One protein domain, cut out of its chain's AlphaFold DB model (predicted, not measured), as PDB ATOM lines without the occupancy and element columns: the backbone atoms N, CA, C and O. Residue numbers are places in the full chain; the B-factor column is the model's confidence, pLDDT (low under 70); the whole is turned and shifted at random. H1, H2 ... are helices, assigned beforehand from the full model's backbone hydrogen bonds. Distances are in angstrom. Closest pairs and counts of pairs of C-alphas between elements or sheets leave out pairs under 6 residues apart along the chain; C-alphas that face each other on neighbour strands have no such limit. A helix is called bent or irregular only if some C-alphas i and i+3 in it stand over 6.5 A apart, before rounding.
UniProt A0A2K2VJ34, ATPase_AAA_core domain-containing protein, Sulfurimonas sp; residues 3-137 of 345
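Overview. This is residues 3 to 137 of the 345 residues of the protein "ATPase_AAA_core domain-containing protein" of Sulfurimonas sp (UniProt A0A2K2VJ34). Two helices side by side, H2 and H6, make the core, and the helical hairpin of H3 and H4 packs crosswise on H2. H1 folds against the first part of H2 as a second, looser hairpin, H5 is a short turn at the beginning of H6, and H7 and H8 lie toward the other end of the longest axis from H3. The printed part has 135 residues with eight named helices, H1 to H8 in chain order, and no named strand: its class is all helix. It is compact, with a radius of gyration of the C-alphas of 15.5 A and spans of 45 by 34 by 24 A.

Along the chain. Find C-alpha 3 at (-32.519, 14.577, -24.001); from there H1 runs to residue 18, 22.5 A. H2 takes residues 22 to 35, 20.1 A, and H3, the longest, residues 44 to 60, 23.7 A, from C-alpha 44 at (-36.452, -9.160, -8.062). H4 follows at residues 64 to 77, 20.7 A, then H5 at 80 to 84 and H6 at 89 to 101, 18.3 A. H7 takes residues 105 to 113 and H8 residues 120 to 128, ending at C-alpha 128, (-29.296, 9.625, 11.607). H4 and H8 are irregular: C-alphas 73 and 76 are 7.2 A apart, C-alphas 122 and 125 8.5 A.

Arrangement. Start at the hub, H2, which touches H1, H3, H4 and H6. With residues 13 to 17 alone, H1 touches it in a hairpin, closest at the C-alphas of Tyr 16 and Leu 25, 6.5 A, at a shallow tilt of 34 degrees, only just short of steep. H6 and H2 run opposite ways at a shallow tilt of 22 degrees, closest at the C-alphas of Ile 30 and Ile 91, 5.7 A. H4, with residues 68 to 71 alone, touches H2 at the C-alphas of Asp 27 and Leu 68, 6.7 A, only just about perpendicular at 72 degrees. H3 and H4 form a hairpin at a shallow tilt of 8 degrees, closest at the C-alphas of Lys 53 and Leu 67, 7.0 A. H5 touches H6, with the C-alphas of Leu 83 and Phe 92 5.7 A apart. H8 only just touches H6, with 3 pairs of C-alphas within 8 A, the closest Phe 97 and Ile 126, 6.8 A. H7 touches no helix but is near H2 and H6. Every O i to N i+4 pair is within hydrogen-bond range in H2, H3, H6 and H7; the counts are 9 of 12 in H1, 8 of 10 in H4, 3 of 5 in H8 and 0 of 1 in H5, where 1 of 2 O i to N i+3 pairs is.

Size, cuts and confidence. The two C-alphas farthest apart are those of Ser 60 and Lys 121, 47.5 A. The printed part has no cut and no long link. Mean pLDDT of the printed part is 79.2; look for values under 70 at residues 3 to 8, 56 to 63, 84, 86 and 115.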
ATOM      1  N   GLY A   3     -32.417  13.203 -24.513       46.12
ATOM      2  CA  GLY A   3     -32.519  14.577 -24.001       46.12
ATOM      3  C   GLY A   3     -33.921  15.064 -23.607       46.12
ATOM      4  O   GLY A   3     -34.029  15.794 -22.638       46.12
ATOM      5  N   SER A   4     -35.007  14.653 -24.278       49.47
ATOM      6  CA  SER A   4     -36.363  15.118 -23.907       49.47
ATOM      7  C   SER A   4     -36.945  14.414 -22.673       49.47
ATOM      8  O   SER A   4     -37.905  14.901 -22.094       49.47
ATOM      9  N   TYR A   5     -36.366  13.276 -22.274       56.16
ATOM     10  CA  TYR A   5     -36.889  12.366 -21.246       56.16
ATOM     11  C   TYR A   5     -36.401  12.715 -19.842       56.16
ATOM     12  O   TYR A   5     -37.192  12.725 -18.901       56.16
ATOM     13  N   PHE A   6     -35.110  13.053 -19.718       59.72
ATOM     14  CA  PHE A   6     -34.567  13.639 -18.494       59.72
ATOM     15  C   PHE A   6     -35.337  14.906 -18.131       59.72
ATOM     16  O   PHE A   6     -35.770  15.032 -16.991       59.72
ATOM     17  N   ASN A   7     -35.655  15.736 -19.127       63.34
ATOM     18  CA  ASN A   7     -36.401  16.970 -18.916       63.34
ATOM     19  C   ASN A   7     -37.768  16.747 -18.248       63.34
ATOM     20  O   ASN A   7     -38.151  17.562 -17.420       63.34
ATOM     21  N   THR A   8     -38.518  15.676 -18.546       68.94
ATOM     22  CA  THR A   8     -39.841  15.449 -17.923       68.94
ATOM     23  C   THR A   8     -39.737  15.048 -16.450       68.94
ATOM     24  O   THR A   8     -40.467  15.592 -15.619       68.94
ATOM     25  N   ILE A   9     -38.832  14.123 -16.110       73.50
ATOM     26  CA  ILE A   9     -38.600  13.713 -14.713       73.50
ATOM     27  C   ILE A   9     -37.994  14.880 -13.931       73.50
ATOM     28  O   ILE A   9     -38.469  15.205 -12.849       73.50
ATOM     29  N   GLU A  10     -37.010  15.565 -14.506       76.38
ATOM     30  CA  GLU A  10     -36.368  16.741 -13.918       76.38
ATOM     31  C   GLU A  10     -37.369  17.879 -13.687       76.38
ATOM     32  O   GLU A  10     -37.377  18.474 -12.612       76.38
ATOM     33  N   THR A  11     -38.286  18.129 -14.630       80.62
ATOM     34  CA  THR A  11     -39.360  19.122 -14.459       80.62
ATOM     35  C   THR A  11     -40.267  18.758 -13.285       80.62
ATOM     36  O   THR A  11     -40.616  19.631 -12.493       80.62
ATOM     37  N   LYS A  12     -40.629  17.477 -13.127       81.81
ATOM     38  CA  LYS A  12     -41.454  17.027 -11.994       81.81
ATOM     39  C   LYS A  12     -40.723  17.102 -10.661       81.81
ATOM     40  O   LYS A  12     -41.291  17.623  -9.709       81.81
ATOM     41  N   LEU A  13     -39.471  16.653 -10.599       83.94
ATOM     42  CA  LEU A  13     -38.644  16.787  -9.398       83.94
ATOM     43  C   LEU A  13     -38.466  18.264  -9.020       83.94
ATOM     44  O   LEU A  13     -38.570  18.616  -7.850       83.94
ATOM     45  N   THR A  14     -38.296  19.144 -10.010       84.06
ATOM     46  CA  THR A  14     -38.229  20.597  -9.797       84.06
ATOM     47  C   THR A  14     -39.546  21.155  -9.255       84.06
ATOM     48  O   THR A  14     -39.527  22.020  -8.383       84.06
ATOM     49  N   ALA A  15     -40.692  20.677  -9.750       85.56
ATOM     50  CA  ALA A  15     -42.001  21.066  -9.229       85.56
ATOM     51  C   ALA A  15     -42.184  20.603  -7.776       85.56
ATOM     52  O   ALA A  15     -42.518  21.413  -6.923       85.56
ATOM     53  N   TYR A  16     -41.865  19.342  -7.465       87.19
ATOM     54  CA  TYR A  16     -41.923  18.823  -6.095       87.19
ATOM     55  C   TYR A  16     -41.015  19.586  -5.134       87.19
ATOM     56  O   TYR A  16     -41.420  19.870  -4.011       87.19
ATOM     57  N   TYR A  17     -39.819  19.964  -5.584       83.56
ATOM     58  CA  TYR A  17     -38.921  20.816  -4.812       83.56
ATOM     59  C   TYR A  17     -39.530  22.191  -4.521       83.56
ATOM     60  O   TYR A  17     -39.512  22.631  -3.378       83.56
ATOM     61  N   LYS A  18     -40.126  22.853  -5.522       84.94
ATOM     62  CA  LYS A  18     -40.786  24.158  -5.338       84.94
ATOM     63  C   LYS A  18     -42.007  24.090  -4.420       84.94
ATOM     64  O   LYS A  18     -42.242  25.027  -3.666       84.94
ATOM     65  N   ASP A  19     -42.748  22.990  -4.483       86.69
ATOM     66  CA  ASP A  19     -43.968  22.773  -3.704       86.69
ATOM     67  C   ASP A  19     -43.692  22.146  -2.321       86.69
ATOM     68  O   ASP A  19     -44.634  21.793  -1.616       86.69
ATOM     69  N   ASN A  20     -42.420  21.984  -1.923       83.25
ATOM     70  CA  ASN A  20     -42.000  21.329  -0.675       83.25
ATOM     71  C   ASN A  20     -42.576  19.912  -0.481       83.25
ATOM     72  O   ASN A  20     -42.835  19.474   0.639       83.25
ATOM     73  N   LYS A  21     -42.737  19.158  -1.572       87.81
ATOM     74  CA  LYS A  21     -43.188  17.757  -1.571       87.81
ATOM     75  C   LYS A  21     -42.044  16.801  -1.210       87.81
ATOM     76  O   LYS A  21     -41.536  16.047  -2.042       87.81
ATOM     77  N   ILE A  22     -41.583  16.890   0.041       88.12
ATOM     78  CA  ILE A  22     -40.394  16.182   0.558       88.12
ATOM     79  C   ILE A  22     -40.559  14.662   0.457       88.12
ATOM     80  O   ILE A  22     -39.615  13.963   0.080       88.12
ATOM     81  N   LYS A  23     -41.752  14.139   0.756       88.62
ATOM     82  CA  LYS A  23     -42.024  12.702   0.684       88.62
ATOM     83  C   LYS A  23     -41.890  12.180  -0.747       88.62
ATOM     84  O   LYS A  23     -41.193  11.196  -0.975       88.62
ATOM     85  N   GLU A  24     -42.490  12.860  -1.719       89.56
ATOM     86  CA  GLU A  24     -42.440  12.490  -3.135       89.56
ATOM     87  C   GLU A  24     -41.019  12.592  -3.701       89.56
ATOM     88  O   GLU A  24     -40.603  11.730  -4.481       89.56
ATOM     89  N   LEU A  25     -40.241  13.594  -3.278       89.75
ATOM     90  CA  LEU A  25     -38.811  13.686  -3.596       89.75
ATOM     91  C   LEU A  25     -38.036  12.482  -3.053       89.75
ATOM     92  O   LEU A  25     -37.243  11.874  -3.778       89.75
ATOM     93  N   ASN A  26     -38.282  12.108  -1.798       91.62
ATOM     94  CA  ASN A  26     -37.589  10.996  -1.164       91.62
ATOM     95  C   ASN A  26     -37.985   9.634  -1.763       91.62
ATOM     96  O   ASN A  26     -37.115   8.806  -2.029       91.62
ATOM     97  N   ASP A  27     -39.268   9.417  -2.059       90.69
ATOM     98  CA  ASP A  27     -39.757   8.225  -2.764       90.69
ATOM     99  C   ASP A  27     -39.142   8.122  -4.168       90.69
ATOM    100  O   ASP A  27     -38.669   7.055  -4.570       90.69
ATOM    101  N   SER A  28     -39.048   9.245  -4.887       89.19
ATOM    102  CA  SER A  28     -38.369   9.308  -6.188       89.19
ATOM    103  C   SER A  28     -36.898   8.903  -6.080       89.19
ATOM    104  O   SER A  28     -36.409   8.106  -6.885       89.19
ATOM    105  N   TYR A  29     -36.192   9.413  -5.065       90.62
ATOM    106  CA  TYR A  29     -34.805   9.047  -4.789       90.62
ATOM    107  C   TYR A  29     -34.649   7.546  -4.514       90.62
ATOM    108  O   TYR A  29     -33.747   6.915  -5.073       90.62
ATOM    109  N   ILE A  30     -35.538   6.960  -3.703       89.38
ATOM    110  CA  ILE A  30     -35.523   5.524  -3.403       89.38
ATOM    111  C   ILE A  30     -35.687   4.712  -4.688       89.38
ATOM    112  O   ILE A  30     -34.861   3.840  -4.953       89.38
ATOM    113  N   ILE A  31     -36.695   5.011  -5.511       87.81
ATOM    114  CA  ILE A  31     -36.953   4.275  -6.757       87.81
ATOM    115  C   ILE A  31     -35.731   4.330  -7.682       87.81
ATOM    116  O   ILE A  31     -35.275   3.293  -8.165       87.81
ATOM    117  N   ILE A  32     -35.152   5.519  -7.884       86.31
ATOM    118  CA  ILE A  32     -33.950   5.691  -8.714       86.31
ATOM    119  C   ILE A  32     -32.784   4.866  -8.155       86.31
ATOM    120  O   ILE A  32     -32.063   4.217  -8.918       86.31
ATOM    121  N   LYS A  33     -32.602   4.838  -6.828       86.94
ATOM    122  CA  LYS A  33     -31.554   4.030  -6.195       86.94
ATOM    123  C   LYS A  33     -31.788   2.534  -6.345       86.94
ATOM    124  O   LYS A  33     -30.839   1.838  -6.695       86.94
ATOM    125  N   ILE A  34     -33.015   2.051  -6.166       86.06
ATOM    126  CA  ILE A  34     -33.380   0.646  -6.401       86.06
ATOM    127  C   ILE A  34     -33.035   0.243  -7.838       86.06
ATOM    128  O   ILE A  34     -32.391  -0.779  -8.052       86.06
ATOM    129  N   LEU A  35     -33.408   1.068  -8.818       84.62
ATOM    130  CA  LEU A  35     -33.167   0.787 -10.235       84.62
ATOM    131  C   LEU A  35     -31.682   0.847 -10.624       84.62
ATOM    132  O   LEU A  35     -31.293   0.242 -11.621       84.62
ATOM    133  N   SER A  36     -30.854   1.540  -9.836       84.75
ATOM    134  CA  SER A  36     -29.398   1.582 -10.026       84.75
ATOM    135  C   SER A  36     -28.657   0.342  -9.507       84.75
ATOM    136  O   SER A  36     -27.467   0.195  -9.784       84.75
ATOM    137  N   LEU A  37     -29.332  -0.534  -8.756       82.38
ATOM    138  CA  LEU A  37     -28.759  -1.762  -8.206       82.38
ATOM    139  C   LEU A  37     -28.955  -2.965  -9.142       82.38
ATOM    140  O   LEU A  37     -29.742  -2.929 -10.086       82.38
ATOM    141  N   ASP A  38     -28.242  -4.052  -8.843       77.31
ATOM    142  CA  ASP A  38     -28.480  -5.368  -9.443       77.31
ATOM    143  C   ASP A  38     -29.841  -5.925  -8.981       77.31
ATOM    144  O   ASP A  38     -30.178  -5.866  -7.793       77.31
ATOM    145  N   GLU A  39     -30.607  -6.504  -9.910       76.19
ATOM    146  CA  GLU A  39     -31.948  -7.056  -9.675       76.19
ATOM    147  C   GLU A  39     -32.011  -8.106  -8.552       76.19
ATOM    148  O   GLU A  39     -33.072  -8.317  -7.967       76.19
ATOM    149  N   ASN A  40     -30.889  -8.757  -8.233       75.25
ATOM    150  CA  ASN A  40     -30.812  -9.801  -7.211       75.25
ATOM    151  C   ASN A  40     -30.565  -9.254  -5.795       75.25
ATOM    152  O   ASN A  40     -30.659 -10.003  -4.821       75.25
ATOM    153  N   ARG A  41     -30.228  -7.963  -5.657       72.94
ATOM    154  CA  ARG A  41     -29.961  -7.317  -4.355       72.94
ATOM    155  C   ARG A  41     -31.235  -6.909  -3.627       72.94
ATOM    156  O   ARG A  41     -31.236  -6.780  -2.406       72.94
ATOM    157  N   ILE A  42     -32.312  -6.713  -4.377       75.69
ATOM    158  CA  ILE A  42     -33.634  -6.331  -3.883       75.69
ATOM    159  C   ILE A  42     -34.628  -7.417  -4.301       75.69
ATOM    160  O   ILE A  42     -34.280  -8.368  -4.999       75.69
ATOM    161  N   ASN A  43     -35.871  -7.338  -3.832       76.75
ATOM    162  CA  ASN A  43     -36.948  -8.161  -4.362       76.75
ATOM    163  C   ASN A  43     -36.989  -8.044  -5.903       76.75
ATOM    164  O   ASN A  43     -37.389  -7.015  -6.447       76.75
ATOM    165  N   LYS A  44     -36.571  -9.111  -6.597       79.06
ATOM    166  CA  LYS A  44     -36.452  -9.160  -8.062       79.06
ATOM    167  C   LYS A  44     -37.763  -8.833  -8.773       79.06
ATOM    168  O   LYS A  44     -37.747  -8.182  -9.814       79.06
ATOM    169  N   GLN A  45     -38.897  -9.249  -8.208       77.19
ATOM    170  CA  GLN A  45     -40.210  -8.933  -8.773       77.19
ATOM    171  C   GLN A  45     -40.474  -7.430  -8.710       77.19
ATOM    172  O   GLN A  45     -40.847  -6.840  -9.719       77.19
ATOM    173  N   LEU A  46     -40.207  -6.804  -7.560       76.44
ATOM    174  CA  LEU A  46     -40.333  -5.357  -7.395       76.44
ATOM    175  C   LEU A  46     -39.398  -4.601  -8.348       76.44
ATOM    176  O   LEU A  46     -39.837  -3.666  -9.011       76.44
ATOM    177  N   TYR A  47     -38.137  -5.027  -8.466       82.31
ATOM    178  CA  TYR A  47     -37.168  -4.411  -9.377       82.31
ATOM    179  C   TYR A  47     -37.645  -4.447 -10.834       82.31
ATOM    180  O   TYR A  47     -37.748  -3.402 -11.478       82.31
ATOM    181  N   LEU A  48     -37.973  -5.640 -11.347       80.31
ATOM    182  CA  LEU A  48     -38.427  -5.819 -12.728       80.31
ATOM    183  C   LEU A  48     -39.714  -5.036 -12.993       80.31
ATOM    184  O   LEU A  48     -39.884  -4.459 -14.065       80.31
ATOM    185  N   TYR A  49     -40.604  -4.973 -12.007       74.50
ATOM    186  CA  TYR A  49     -41.862  -4.258 -12.127       74.50
ATOM    187  C   TYR A  49     -41.679  -2.735 -12.144       74.50
ATOM    188  O   TYR A  49     -42.219  -2.073 -13.031       74.50
ATOM    189  N   LEU A  50     -40.872  -2.178 -11.232       79.44
ATOM    190  CA  LEU A  50     -40.514  -0.754 -11.234       79.44
ATOM    191  C   LEU A  50     -39.819  -0.367 -12.541       79.44
ATOM    192  O   LEU A  50     -40.139   0.669 -13.116       79.44
ATOM    193  N   LYS A  51     -38.921  -1.223 -13.042       82.56
ATOM    194  CA  LYS A  51     -38.238  -1.022 -14.321       82.56
ATOM    195  C   LYS A  51     -39.232  -0.969 -15.483       82.56
ATOM    196  O   LYS A  51     -39.245   0.013 -16.217       82.56
ATOM    197  N   ASN A  52     -40.117  -1.962 -15.592       77.56
ATOM    198  CA  ASN A  52     -41.139  -2.010 -16.641       77.56
ATOM    199  C   ASN A  52     -42.094  -0.811 -16.570       77.56
ATOM    200  O   ASN A  52     -42.491  -0.265 -17.596       77.56
ATOM    201  N   LYS A  53     -42.486  -0.373 -15.366       73.94
ATOM    202  CA  LYS A  53     -43.351   0.804 -15.205       73.94
ATOM    203  C   LYS A  53     -42.640   2.109 -15.543       73.94
ATOM    204  O   LYS A  53     -43.252   2.959 -16.179       73.94
ATOM    205  N   LEU A  54     -41.363   2.248 -15.194       75.69
ATOM    206  CA  LEU A  54     -40.547   3.385 -15.613       75.69
ATOM    207  C   LEU A  54     -40.400   3.432 -17.146       75.69
ATOM    208  O   LEU A  54     -40.525   4.499 -17.744       75.69
ATOM    209  N   GLU A  55     -40.217   2.276 -17.789       73.31
ATOM    210  CA  GLU A  55     -40.234   2.143 -19.253       73.31
ATOM    211  C   GLU A  55     -41.617   2.473 -19.844       73.31
ATOM    212  O   GLU A  55     -41.703   3.137 -20.871       73.31
ATOM    213  N   ASN A  56     -42.720   2.111 -19.186       67.88
ATOM    214  CA  ASN A  56     -44.067   2.456 -19.659       67.88
ATOM    215  C   ASN A  56     -44.403   3.944 -19.497       67.88
ATOM    216  O   ASN A  56     -45.012   4.516 -20.395       67.88
ATOM    217  N   ILE A  57     -43.943   4.614 -18.436       68.25
ATOM    218  CA  ILE A  57     -44.004   6.087 -18.331       68.25
ATOM    219  C   ILE A  57     -43.317   6.736 -19.540       68.25
ATOM    220  O   ILE A  57     -43.785   7.755 -20.048       68.25
ATOM    221  N   TYR A  58     -42.255   6.102 -20.043       60.75
ATOM    222  CA  TYR A  58     -41.531   6.505 -21.246       60.75
ATOM    223  C   TYR A  58     -42.311   6.264 -22.560       60.75
ATOM    224  O   TYR A  58     -42.118   7.028 -23.505       60.75
ATOM    225  N   ILE A  59     -43.206   5.263 -22.636       57.72
ATOM    226  CA  ILE A  59     -43.954   4.909 -23.866       57.72
ATOM    227  C   ILE A  59     -45.363   5.526 -23.905       57.72
ATOM    228  O   ILE A  59     -45.783   6.027 -24.947       57.72
ATOM    229  N   SER A  60     -46.113   5.489 -22.801       57.09
ATOM    230  CA  SER A  60     -47.563   5.745 -22.781       57.09
ATOM    231  C   SER A  60     -47.982   7.047 -22.089       57.09
ATOM    232  O   SER A  60     -49.175   7.253 -21.895       57.09
ATOM    233  N   HIS A  61     -47.035   7.925 -21.725       55.78
ATOM    234  CA  HIS A  61     -47.293   9.144 -20.935       55.78
ATOM    235  C   HIS A  61     -48.029   8.864 -19.609       55.78
ATOM    236  O   HIS A  61     -48.811   9.688 -19.133       55.78
ATOM    237  N   ASP A  62     -47.778   7.697 -19.005       58.41
ATOM    238  CA  ASP A  62     -48.300   7.367 -17.676       58.41
ATOM    239  C   ASP A  62     -47.803   8.415 -16.660       58.41
ATOM    240  O   ASP A  62     -46.680   8.928 -16.756       58.41
ATOM    241  N   SER A  63     -48.632   8.790 -15.685       68.81
ATOM    242  CA  SER A  63     -48.250   9.856 -14.758       68.81
ATOM    243  C   SER A  63     -47.164   9.353 -13.800       68.81
ATOM    244  O   SER A  63     -47.293   8.289 -13.205       68.81
ATOM    245  N   PHE A  64     -46.093  10.127 -13.593       73.69
ATOM    246  CA  PHE A  64     -45.090   9.824 -12.548       73.69
ATOM    247  C   PHE A  64     -45.712   9.594 -11.150       73.69
ATOM    248  O   PHE A  64     -45.174   8.828 -10.363       73.69
ATOM    249  N   GLU A  65     -46.883  10.180 -10.877       78.06
ATOM    250  CA  GLU A  65     -47.658   9.931  -9.651       78.06
ATOM    251  C   GLU A  65     -48.080   8.463  -9.521       78.06
ATOM    252  O   GLU A  65     -48.023   7.892  -8.436       78.06
ATOM    253  N   SER A  66     -48.431   7.809 -10.634       76.00
ATOM    254  CA  SER A  66     -48.754   6.378 -10.633       76.00
ATOM    255  C   SER A  66     -47.557   5.515 -10.219       76.00
ATOM    256  O   SER A  66     -47.738   4.512  -9.534       76.00
ATOM    257  N   LEU A  67     -46.325   5.918 -10.565       79.25
ATOM    258  CA  LEU A  67     -45.099   5.240 -10.128       79.25
ATOM    259  C   LEU A  67     -44.923   5.344  -8.612       79.25
ATOM    260  O   LEU A  67     -44.621   4.347  -7.959       79.25
ATOM    261  N   LEU A  68     -45.111   6.548  -8.065       82.94
ATOM    262  CA  LEU A  68     -44.989   6.820  -6.633       82.94
ATOM    263  C   LEU A  68     -46.057   6.076  -5.835       82.94
ATOM    264  O   LEU A  68     -45.751   5.486  -4.800       82.94
ATOM    265  N   GLN A  69     -47.295   6.059  -6.327       81.94
ATOM    266  CA  GLN A  69     -48.385   5.312  -5.707       81.94
ATOM    267  C   GLN A  69     -48.073   3.812  -5.674       81.94
ATOM    268  O   GLN A  69     -48.136   3.193  -4.617       81.94
ATOM    269  N   LEU A  70     -47.614   3.246  -6.793       76.00
ATOM    270  CA  LEU A  70     -47.224   1.836  -6.871       76.00
ATOM    271  C   LEU A  70     -46.048   1.493  -5.953       76.00
ATOM    272  O   LEU A  70     -46.034   0.429  -5.330       76.00
ATOM    273  N   PHE A  71     -45.044   2.367  -5.869       83.38
ATOM    274  CA  PHE A  71     -43.949   2.184  -4.924       83.38
ATOM    275  C   PHE A  71     -44.468   2.174  -3.483       83.38
ATOM    276  O   PHE A  71     -44.114   1.280  -2.720       83.38
ATOM    277  N   ASN A  72     -45.357   3.104  -3.132       82.69
ATOM    278  CA  ASN A  72     -45.975   3.151  -1.810       82.69
ATOM    279  C   ASN A  72     -46.773   1.871  -1.494       82.69
ATOM    280  O   ASN A  72     -46.601   1.315  -0.409       82.69
ATOM    281  N   ASP A  73     -47.547   1.349  -2.448       81.31
ATOM    282  CA  ASP A  73     -48.323   0.108  -2.286       81.31
ATOM    283  C   ASP A  73     -47.426  -1.129  -2.110       81.31
ATOM    284  O   ASP A  73     -47.751  -2.062  -1.372       81.31
ATOM    285  N   SER A  74     -46.271  -1.143  -2.777       75.88
ATOM    286  CA  SER A  74     -45.334  -2.274  -2.774       75.88
ATOM    287  C   SER A  74     -44.223  -2.168  -1.725       75.88
ATOM    288  O   SER A  74     -43.494  -3.140  -1.509       75.88
ATOM    289  N   LYS A  75     -44.109  -1.038  -1.019       76.69
ATOM    290  CA  LYS A  75     -43.055  -0.764  -0.030       76.69
ATOM    291  C   LYS A  75     -42.989  -1.815   1.080       76.69
ATOM    292  O   LYS A  75     -41.902  -2.173   1.520       76.69
ATOM    293  N   SER A  76     -44.135  -2.356   1.493       76.31
ATOM    294  CA  SER A  76     -44.244  -3.402   2.522       76.31
ATOM    295  C   SER A  76     -43.559  -4.723   2.143       76.31
ATOM    296  O   SER A  76     -43.248  -5.528   3.016       76.31
ATOM    297  N   THR A  77     -43.291  -4.945   0.853       75.44
ATOM    298  CA  THR A  77     -42.612  -6.150   0.349       75.44
ATOM    299  C   THR A  77     -41.083  -6.068   0.432       75.44
ATOM    300  O   THR A  77     -40.396  -7.046   0.120       75.44
ATOM    301  N   LEU A  78     -40.535  -4.913   0.831       76.06
ATOM    302  CA  LEU A  78     -39.104  -4.712   1.025       76.06
ATOM    303  C   LEU A  78     -38.652  -5.347   2.342       76.06
ATOM    304  O   LEU A  78     -39.061  -4.946   3.429       76.06
ATOM    305  N   ASP A  79     -37.736  -6.306   2.246       75.44
ATOM    306  CA  ASP A  79     -37.063  -6.869   3.412       75.44
ATOM    307  C   ASP A  79     -35.951  -5.918   3.880       75.44
ATOM    308  O   ASP A  79     -34.827  -5.941   3.369       75.44
ATOM    309  N   LEU A  80     -36.268  -5.069   4.863       75.19
ATOM    310  CA  LEU A  80     -35.335  -4.087   5.429       75.19
ATOM    311  C   LEU A  80     -34.056  -4.725   5.991       75.19
ATOM    312  O   LEU A  80     -33.014  -4.072   6.019       75.19
ATOM    313  N   ASN A  81     -34.093  -5.998   6.403       71.06
ATOM    314  CA  ASN A  81     -32.898  -6.680   6.904       71.06
ATOM    315  C   ASN A  81     -31.876  -6.921   5.789       71.06
ATOM    316  O   ASN A  81     -30.673  -6.882   6.047       71.06
ATOM    317  N   LYS A  82     -32.334  -7.105   4.544       72.00
ATOM    318  CA  LYS A  82     -31.462  -7.236   3.367       72.00
ATOM    319  C   LYS A  82     -30.872  -5.905   2.908       72.00
ATOM    320  O   LYS A  82     -29.877  -5.914   2.192       72.00
ATOM    321  N   LEU A  83     -31.430  -4.774   3.349       71.50
ATOM    322  CA  LEU A  83     -30.973  -3.435   2.968       71.50
ATOM    323  C   LEU A  83     -29.854  -2.874   3.863       71.50
ATOM    324  O   LEU A  83     -29.438  -1.731   3.684       71.50
ATOM    325  N   ARG A  84     -29.316  -3.672   4.790       67.44
ATOM    326  CA  ARG A  84     -28.222  -3.263   5.690       67.44
ATOM    327  C   ARG A  84     -26.820  -3.427   5.096       67.44
ATOM    328  O   ARG A  84     -25.834  -3.164   5.780       67.44
ATOM    329  N   ALA A  85     -26.709  -3.877   3.846       72.50
ATOM    330  CA  ALA A  85     -25.437  -3.909   3.139       72.50
ATOM    331  C   ALA A  85     -24.997  -2.491   2.727       72.50
ATOM    332  O   ALA A  85     -25.812  -1.579   2.596       72.50
ATOM    333  N   TYR A  86     -23.691  -2.304   2.515       69.88
ATOM    334  CA  TYR A  86     -23.091  -1.003   2.190       69.88
ATOM    335  C   TYR A  86     -23.712  -0.331   0.950       69.88
ATOM    336  O   TYR A  86     -23.943   0.877   0.936       69.88
ATOM    337  N   ASP A  87     -24.013  -1.113  -0.085       72.31
ATOM    338  CA  ASP A  87     -24.615  -0.673  -1.347       72.31
ATOM    339  C   ASP A  87     -26.112  -0.341  -1.230       72.31
ATOM    340  O   ASP A  87     -26.632   0.454  -2.016       72.31
ATOM    341  N   THR A  88     -26.798  -0.880  -0.220       81.56
ATOM    342  CA  THR A  88     -28.235  -0.677   0.024       81.56
ATOM    343  C   THR A  88     -28.544   0.277   1.180       81.56
ATOM    344  O   THR A  88     -29.690   0.705   1.320       81.56
ATOM    345  N   LEU A  89     -27.545   0.665   1.980       82.38
ATOM    346  CA  LEU A  89     -27.721   1.472   3.194       82.38
ATOM    347  C   LEU A  89     -28.415   2.815   2.922       82.38
ATOM    348  O   LEU A  89     -29.303   3.224   3.657       82.38
ATOM    349  N   LYS A  90     -28.110   3.454   1.787       86.12
ATOM    350  CA  LYS A  90     -28.767   4.710   1.379       86.12
ATOM    351  C   LYS A  90     -30.271   4.563   1.133       86.12
ATOM    352  O   LYS A  90     -31.005   5.538   1.267       86.12
ATOM    353  N   ILE A  91     -30.718   3.376   0.721       87.81
ATOM    354  CA  ILE A  91     -32.141   3.063   0.536       87.81
ATOM    355  C   ILE A  91     -32.782   2.840   1.901       87.81
ATOM    356  O   ILE A  91     -33.863   3.357   2.158       87.81
ATOM    357  N   PHE A  92     -32.097   2.105   2.779       86.94
ATOM    358  CA  PHE A  92     -32.525   1.893   4.156       86.94
ATOM    359  C   PHE A  92     -32.729   3.222   4.903       86.94
ATOM    360  O   PHE A  92     -33.809   3.443   5.452       86.94
ATOM    361  N   ASP A  93     -31.754   4.135   4.840       88.44
ATOM    362  CA  ASP A  93     -31.836   5.457   5.471       88.44
ATOM    363  C   ASP A  93     -33.020   6.262   4.921       88.44
ATOM    364  O   ASP A  93     -33.843   6.760   5.683       88.44
ATOM    365  N   ALA A  94     -33.186   6.308   3.595       90.69
ATOM    366  CA  ALA A  94     -34.304   7.010   2.971       90.69
ATOM    367  C   ALA A  94     -35.676   6.405   3.336       90.69
ATOM    368  O   ALA A  94     -36.648   7.141   3.511       90.69
ATOM    369  N   ILE A  95     -35.786   5.081   3.494       89.62
ATOM    370  CA  ILE A  95     -37.035   4.448   3.946       89.62
ATOM    371  C   ILE A  95     -37.358   4.846   5.388       89.62
ATOM    372  O   ILE A  95     -38.508   5.202   5.657       89.62
ATOM    373  N   HIS A  96     -36.372   4.832   6.287       89.62
ATOM    374  CA  HIS A  96     -36.559   5.276   7.670       89.62
ATOM    375  C   HIS A  96     -36.841   6.777   7.771       89.62
ATOM    376  O   HIS A  96     -37.652   7.187   8.598       89.62
ATOM    377  N   PHE A  97     -36.267   7.597   6.892       91.06
ATOM    378  CA  PHE A  97     -36.616   9.012   6.793       91.06
ATOM    379  C   PHE A  97     -38.109   9.218   6.515       91.06
ATOM    380  O   PHE A  97     -38.745  10.045   7.160       91.06
ATOM    381  N   ASN A  98     -38.704   8.411   5.630       90.31
ATOM    382  CA  ASN A  98     -40.149   8.445   5.386       90.31
ATOM    383  C   ASN A  98     -40.976   8.059   6.624       90.31
ATOM    384  O   ASN A  98     -42.065   8.588   6.822       90.31
ATOM    385  N   GLU A  99     -40.491   7.131   7.452       88.81
ATOM    386  CA  GLU A  99     -41.159   6.784   8.716       88.81
ATOM    387  C   GLU A  99     -41.095   7.930   9.731       88.81
ATOM    388  O   GLU A  99     -42.027   8.102  10.513       88.81
ATOM    389  N   LEU A 100     -40.012   8.713   9.724       87.69
ATOM    390  CA  LEU A 100     -39.892   9.920  10.539       87.69
ATOM    391  C   LEU A 100     -40.804  11.035  10.023       87.69
ATOM    392  O   LEU A 100     -41.519  11.629  10.826       87.69
ATOM    393  N   LEU A 101     -40.844  11.255   8.704       87.06
ATOM    394  CA  LEU A 101     -41.787  12.180   8.065       87.06
ATOM    395  C   LEU A 101     -43.229  11.865   8.463       87.06
ATOM    396  O   LEU A 101     -43.957  12.761   8.859       87.06
ATOM    397  N   ALA A 102     -43.626  10.591   8.451       86.81
ATOM    398  CA  ALA A 102     -44.981  10.188   8.828       86.81
ATOM    399  C   ALA A 102     -45.326  10.436  10.312       86.81
ATOM    400  O   ALA A 102     -46.503  10.434  10.666       86.81
ATOM    401  N   LYS A 103     -44.325  10.597  11.188       86.62
ATOM    402  CA  LYS A 103     -44.535  10.862  12.618       86.62
ATOM    403  C   LYS A 103     -44.640  12.349  12.932       86.62
ATOM    404  O   LYS A 103     -45.411  12.698  13.819       86.62
ATOM    405  N   ASP A 104     -43.848  13.184  12.261       83.88
ATOM    406  CA  ASP A 104     -43.744  14.615  12.571       83.88
ATOM    407  C   ASP A 104     -43.389  15.439  11.318       83.88
ATOM    408  O   ASP A 104     -42.302  16.008  11.180       83.88
ATOM    409  N   GLU A 105     -44.308  15.426  10.349       82.81
ATOM    410  CA  GLU A 105     -44.122  16.024   9.022       82.81
ATOM    411  C   GLU A 105     -43.870  17.534   9.104       82.81
ATOM    412  O   GLU A 105     -42.892  18.026   8.537       82.81
ATOM    413  N   ASP A 106     -44.690  18.257   9.871       83.31
ATOM    414  CA  ASP A 106     -44.581  19.710  10.018       83.31
ATOM    415  C   ASP A 106     -43.221  20.120  10.588       83.31
ATOM    416  O   ASP A 106     -42.603  21.070  10.106       83.31
ATOM    417  N   LEU A 107     -42.721  19.413  11.604       82.31
ATOM    418  CA  LEU A 107     -41.420  19.703  12.205       82.31
ATOM    419  C   LEU A 107     -40.283  19.504  11.199       82.31
ATOM    420  O   LEU A 107     -39.395  20.354  11.106       82.31
ATOM    421  N   ILE A 108     -40.313  18.415  10.427       80.75
ATOM    422  CA  ILE A 108     -39.262  18.091   9.453       80.75
ATOM    423  C   ILE A 108     -39.312  19.046   8.259       80.75
ATOM    424  O   ILE A 108     -38.270  19.568   7.858       80.75
ATOM    425  N   ILE A 109     -40.502  19.326   7.720       82.12
ATOM    426  CA  ILE A 109     -40.673  20.301   6.637       82.12
ATOM    427  C   ILE A 109     -40.188  21.667   7.104       82.12
ATOM    428  O   ILE A 109     -39.396  22.296   6.405       82.12
ATOM    429  N   ASN A 110     -40.587  22.118   8.294       81.19
ATOM    430  CA  ASN A 110     -40.115  23.389   8.837       81.19
ATOM    431  C   ASN A 110     -38.588  23.415   8.986       81.19
ATOM    432  O   ASN A 110     -37.969  24.412   8.621       81.19
ATOM    433  N   ALA A 111     -37.978  22.332   9.472       79.38
ATOM    434  CA  ALA A 111     -36.530  22.243   9.638       79.38
ATOM    435  C   ALA A 111     -35.763  22.293   8.307       79.38
ATOM    436  O   ALA A 111     -34.664  22.836   8.260       79.38
ATOM    437  N   ILE A 112     -36.335  21.744   7.232       79.88
ATOM    438  CA  ILE A 112     -35.702  21.705   5.906       79.88
ATOM    439  C   ILE A 112     -35.957  22.996   5.118       79.88
ATOM    440  O   ILE A 112     -35.090  23.439   4.373       79.88
ATOM    441  N   THR A 113     -37.134  23.610   5.266       78.75
ATOM    442  CA  THR A 113     -37.586  24.695   4.374       78.75
ATOM    443  C   THR A 113     -37.350  26.100   4.916       78.75
ATOM    444  O   THR A 113     -37.244  27.036   4.125       78.75
ATOM    445  N   LYS A 114     -37.258  26.289   6.241       74.56
ATOM    446  CA  LYS A 114     -37.173  27.639   6.825       74.56
ATOM    447  C   LYS A 114     -35.828  28.338   6.627       74.56
ATOM    448  O   LYS A 114     -35.742  29.521   6.936       74.56
ATOM    449  N   ASN A 115     -34.807  27.662   6.089       67.75
ATOM    450  CA  ASN A 115     -33.442  28.195   5.969       67.75
ATOM    451  C   ASN A 115     -32.929  28.802   7.293       67.75
ATOM    452  O   ASN A 115     -32.202  29.794   7.299       67.75
ATOM    453  N   GLU A 116     -33.333  28.218   8.423       76.56
ATOM    454  CA  GLU A 116     -32.906  28.617   9.763       76.56
ATOM    455  C   GLU A 116     -31.909  27.597  10.322       76.56
ATOM    456  O   GLU A 116     -32.010  26.394  10.072       76.56
ATOM    457  N   ASN A 117     -30.956  28.071  11.127       77.75
ATOM    458  CA  ASN A 117     -29.991  27.196  11.784       77.75
ATOM    459  C   ASN A 117     -30.686  26.350  12.860       77.75
ATOM    460  O   ASN A 117     -31.203  26.878  13.847       77.75
ATOM    461  N   ILE A 118     -30.643  25.025  12.704       81.69
ATOM    462  CA  ILE A 118     -31.206  24.073  13.667       81.69
ATOM    463  C   ILE A 118     -30.135  23.501  14.604       81.69
ATOM    464  O   ILE A 118     -29.009  23.198  14.210       81.69
ATOM    465  N   ILE A 119     -30.497  23.286  15.872       81.00
ATOM    466  CA  ILE A 119     -29.608  22.641  16.846       81.00
ATOM    467  C   ILE A 119     -29.641  21.122  16.633       81.00
ATOM    468  O   ILE A 119     -30.628  20.468  16.968       81.00
ATOM    469  N   ILE A 120     -28.523  20.542  16.178       79.00
ATOM    470  CA  ILE A 120     -28.346  19.103  15.873       79.00
ATOM    471  C   ILE A 120     -28.905  18.172  16.962       79.00
ATOM    472  O   ILE A 120     -29.506  17.143  16.661       79.00
ATOM    473  N   LYS A 121     -28.720  18.516  18.246       81.56
ATOM    474  CA  LYS A 121     -29.181  17.685  19.375       81.56
ATOM    475  C   LYS A 121     -30.693  17.447  19.366       81.56
ATOM    476  O   LYS A 121     -31.110  16.379  19.803       81.56
ATOM    477  N   ASN A 122     -31.471  18.394  18.849       80.88
ATOM    478  CA  ASN A 122     -32.930  18.317  18.808       80.88
ATOM    479  C   ASN A 122     -33.435  17.458  17.636       80.88
ATOM    480  O   ASN A 122     -34.578  17.025  17.657       80.88
ATOM    481  N   TYR A 123     -32.578  17.174  16.648       80.81
ATOM    482  CA  TYR A 123     -32.930  16.492  15.396       80.81
ATOM    483  C   TYR A 123     -32.103  15.214  15.175       80.81
ATOM    484  O   TYR A 123     -31.926  14.768  14.045       80.81
ATOM    485  N   ARG A 124     -31.569  14.608  16.248       79.62
ATOM    486  CA  ARG A 124     -30.646  13.457  16.162       79.62
ATOM    487  C   ARG A 124     -31.192  12.292  15.340       79.62
ATOM    488  O   ARG A 124     -30.446  11.731  14.543       79.62
ATOM    489  N   ASP A 125     -32.462  11.942  15.529       80.00
ATOM    490  CA  ASP A 125     -33.079  10.817  14.821       80.00
ATOM    491  C   ASP A 125     -33.241  11.107  13.326       80.00
ATOM    492  O   ASP A 125     -32.977  10.240  12.498       80.00
ATOM    493  N   ILE A 126     -33.582  12.352  12.980       80.56
ATOM    494  CA  ILE A 126     -33.701  12.818  11.593       80.56
ATOM    495  C   ILE A 126     -32.331  12.818  10.919       80.56
ATOM    496  O   ILE A 126     -32.184  12.279   9.828       80.56
ATOM    497  N   ILE A 127     -31.309  13.344  11.598       81.00
ATOM    498  CA  ILE A 127     -29.927  13.388  11.099       81.00
ATOM    499  C   ILE A 127     -29.370  11.978  10.878       81.00
ATOM    500  O   ILE A 127     -28.622  11.755   9.929       81.00
ATOM    501  N   LYS A 128     -29.747  11.015  11.726       82.56
ATOM    502  CA  LYS A 128     -29.296   9.625  11.607       82.56
ATOM    503  C   LYS A 128     -29.737   8.970  10.296       82.56
ATOM    504  O   LYS A 128     -28.972   8.183   9.752       82.56
ATOM    505  N   TYR A 129     -30.937   9.281   9.812       87.25
ATOM    506  CA  TYR A 129     -31.513   8.685   8.600       87.25
ATOM    507  C   TYR A 129     -31.648   9.701   7.466       87.25
ATOM    508  O   TYR A 129     -32.506   9.570   6.601       87.25
ATOM    509  N   LEU A 130     -30.830  10.749   7.480       85.38
ATOM    510  CA  LEU A 130     -31.002  11.857   6.561       85.38
ATOM    511  C   LEU A 130     -30.621  11.437   5.128       85.38
ATOM    512  O   LEU A 130     -29.509  10.947   4.900       85.38
ATOM    513  N   PRO A 131     -31.524  11.586   4.144       86.75
ATOM    514  CA  PRO A 131     -31.290  11.065   2.808       86.75
ATOM    515  C   PRO A 131     -30.266  11.907   2.038       86.75
ATOM    516  O   PRO A 131     -30.220  13.128   2.139       86.75
ATOM    517  N   SER A 132     -29.465  11.253   1.192       84.25
ATOM    518  CA  SER A 132     -28.316  11.883   0.514       84.25
ATOM    519  C   SER A 132     -28.658  12.939  -0.547       84.25
ATOM    520  O   SER A 132     -27.738  13.493  -1.141       84.25
ATOM    521  N   TRP A 133     -29.936  13.153  -0.866       85.88
ATOM    522  CA  TRP A 133     -30.364  14.178  -1.823       85.88
ATOM    523  C   TRP A 133     -30.567  15.551  -1.169       85.88
ATOM    524  O   TRP A 133     -30.671  16.540  -1.889       85.88
ATOM    525  N   LEU A 134     -30.617  15.619   0.166       85.25
ATOM    526  CA  LEU A 134     -30.650  16.880   0.897       85.25
ATOM    527  C   LEU A 134     -29.258  17.511   0.907       85.25
ATOM    528  O   LEU A 134     -28.277  16.858   1.271       85.25
ATOM    529  N   ASP A 135     -29.194  18.788   0.537       81.56
ATOM    530  CA  ASP A 135     -27.997  19.598   0.731       81.56
ATOM    531  C   ASP A 135     -28.001  20.168   2.152       81.56
ATOM    532  O   ASP A 135     -29.025  20.654   2.635       81.56
ATOM    533  N   ILE A 136     -26.869  20.059   2.847       81.31
ATOM    534  CA  ILE A 136     -26.741  20.473   4.244       81.31
ATOM    535  C   ILE A 136     -25.485  21.305   4.394       81.31
ATOM    536  O   ILE A 136     -24.377  20.869   4.074       81.31
ATOM    537  N   GLU A 137     -25.659  22.465   5.008       84.19
ATOM    538  CA  GLU A 137     -24.563  23.302   5.454       84.19
ATOM    539  C   GLU A 137     -24.452  23.236   6.979       84.19
ATOM    540  O   GLU A 137     -25.411  23.480   7.710       84.19
TER     541      GLU A 137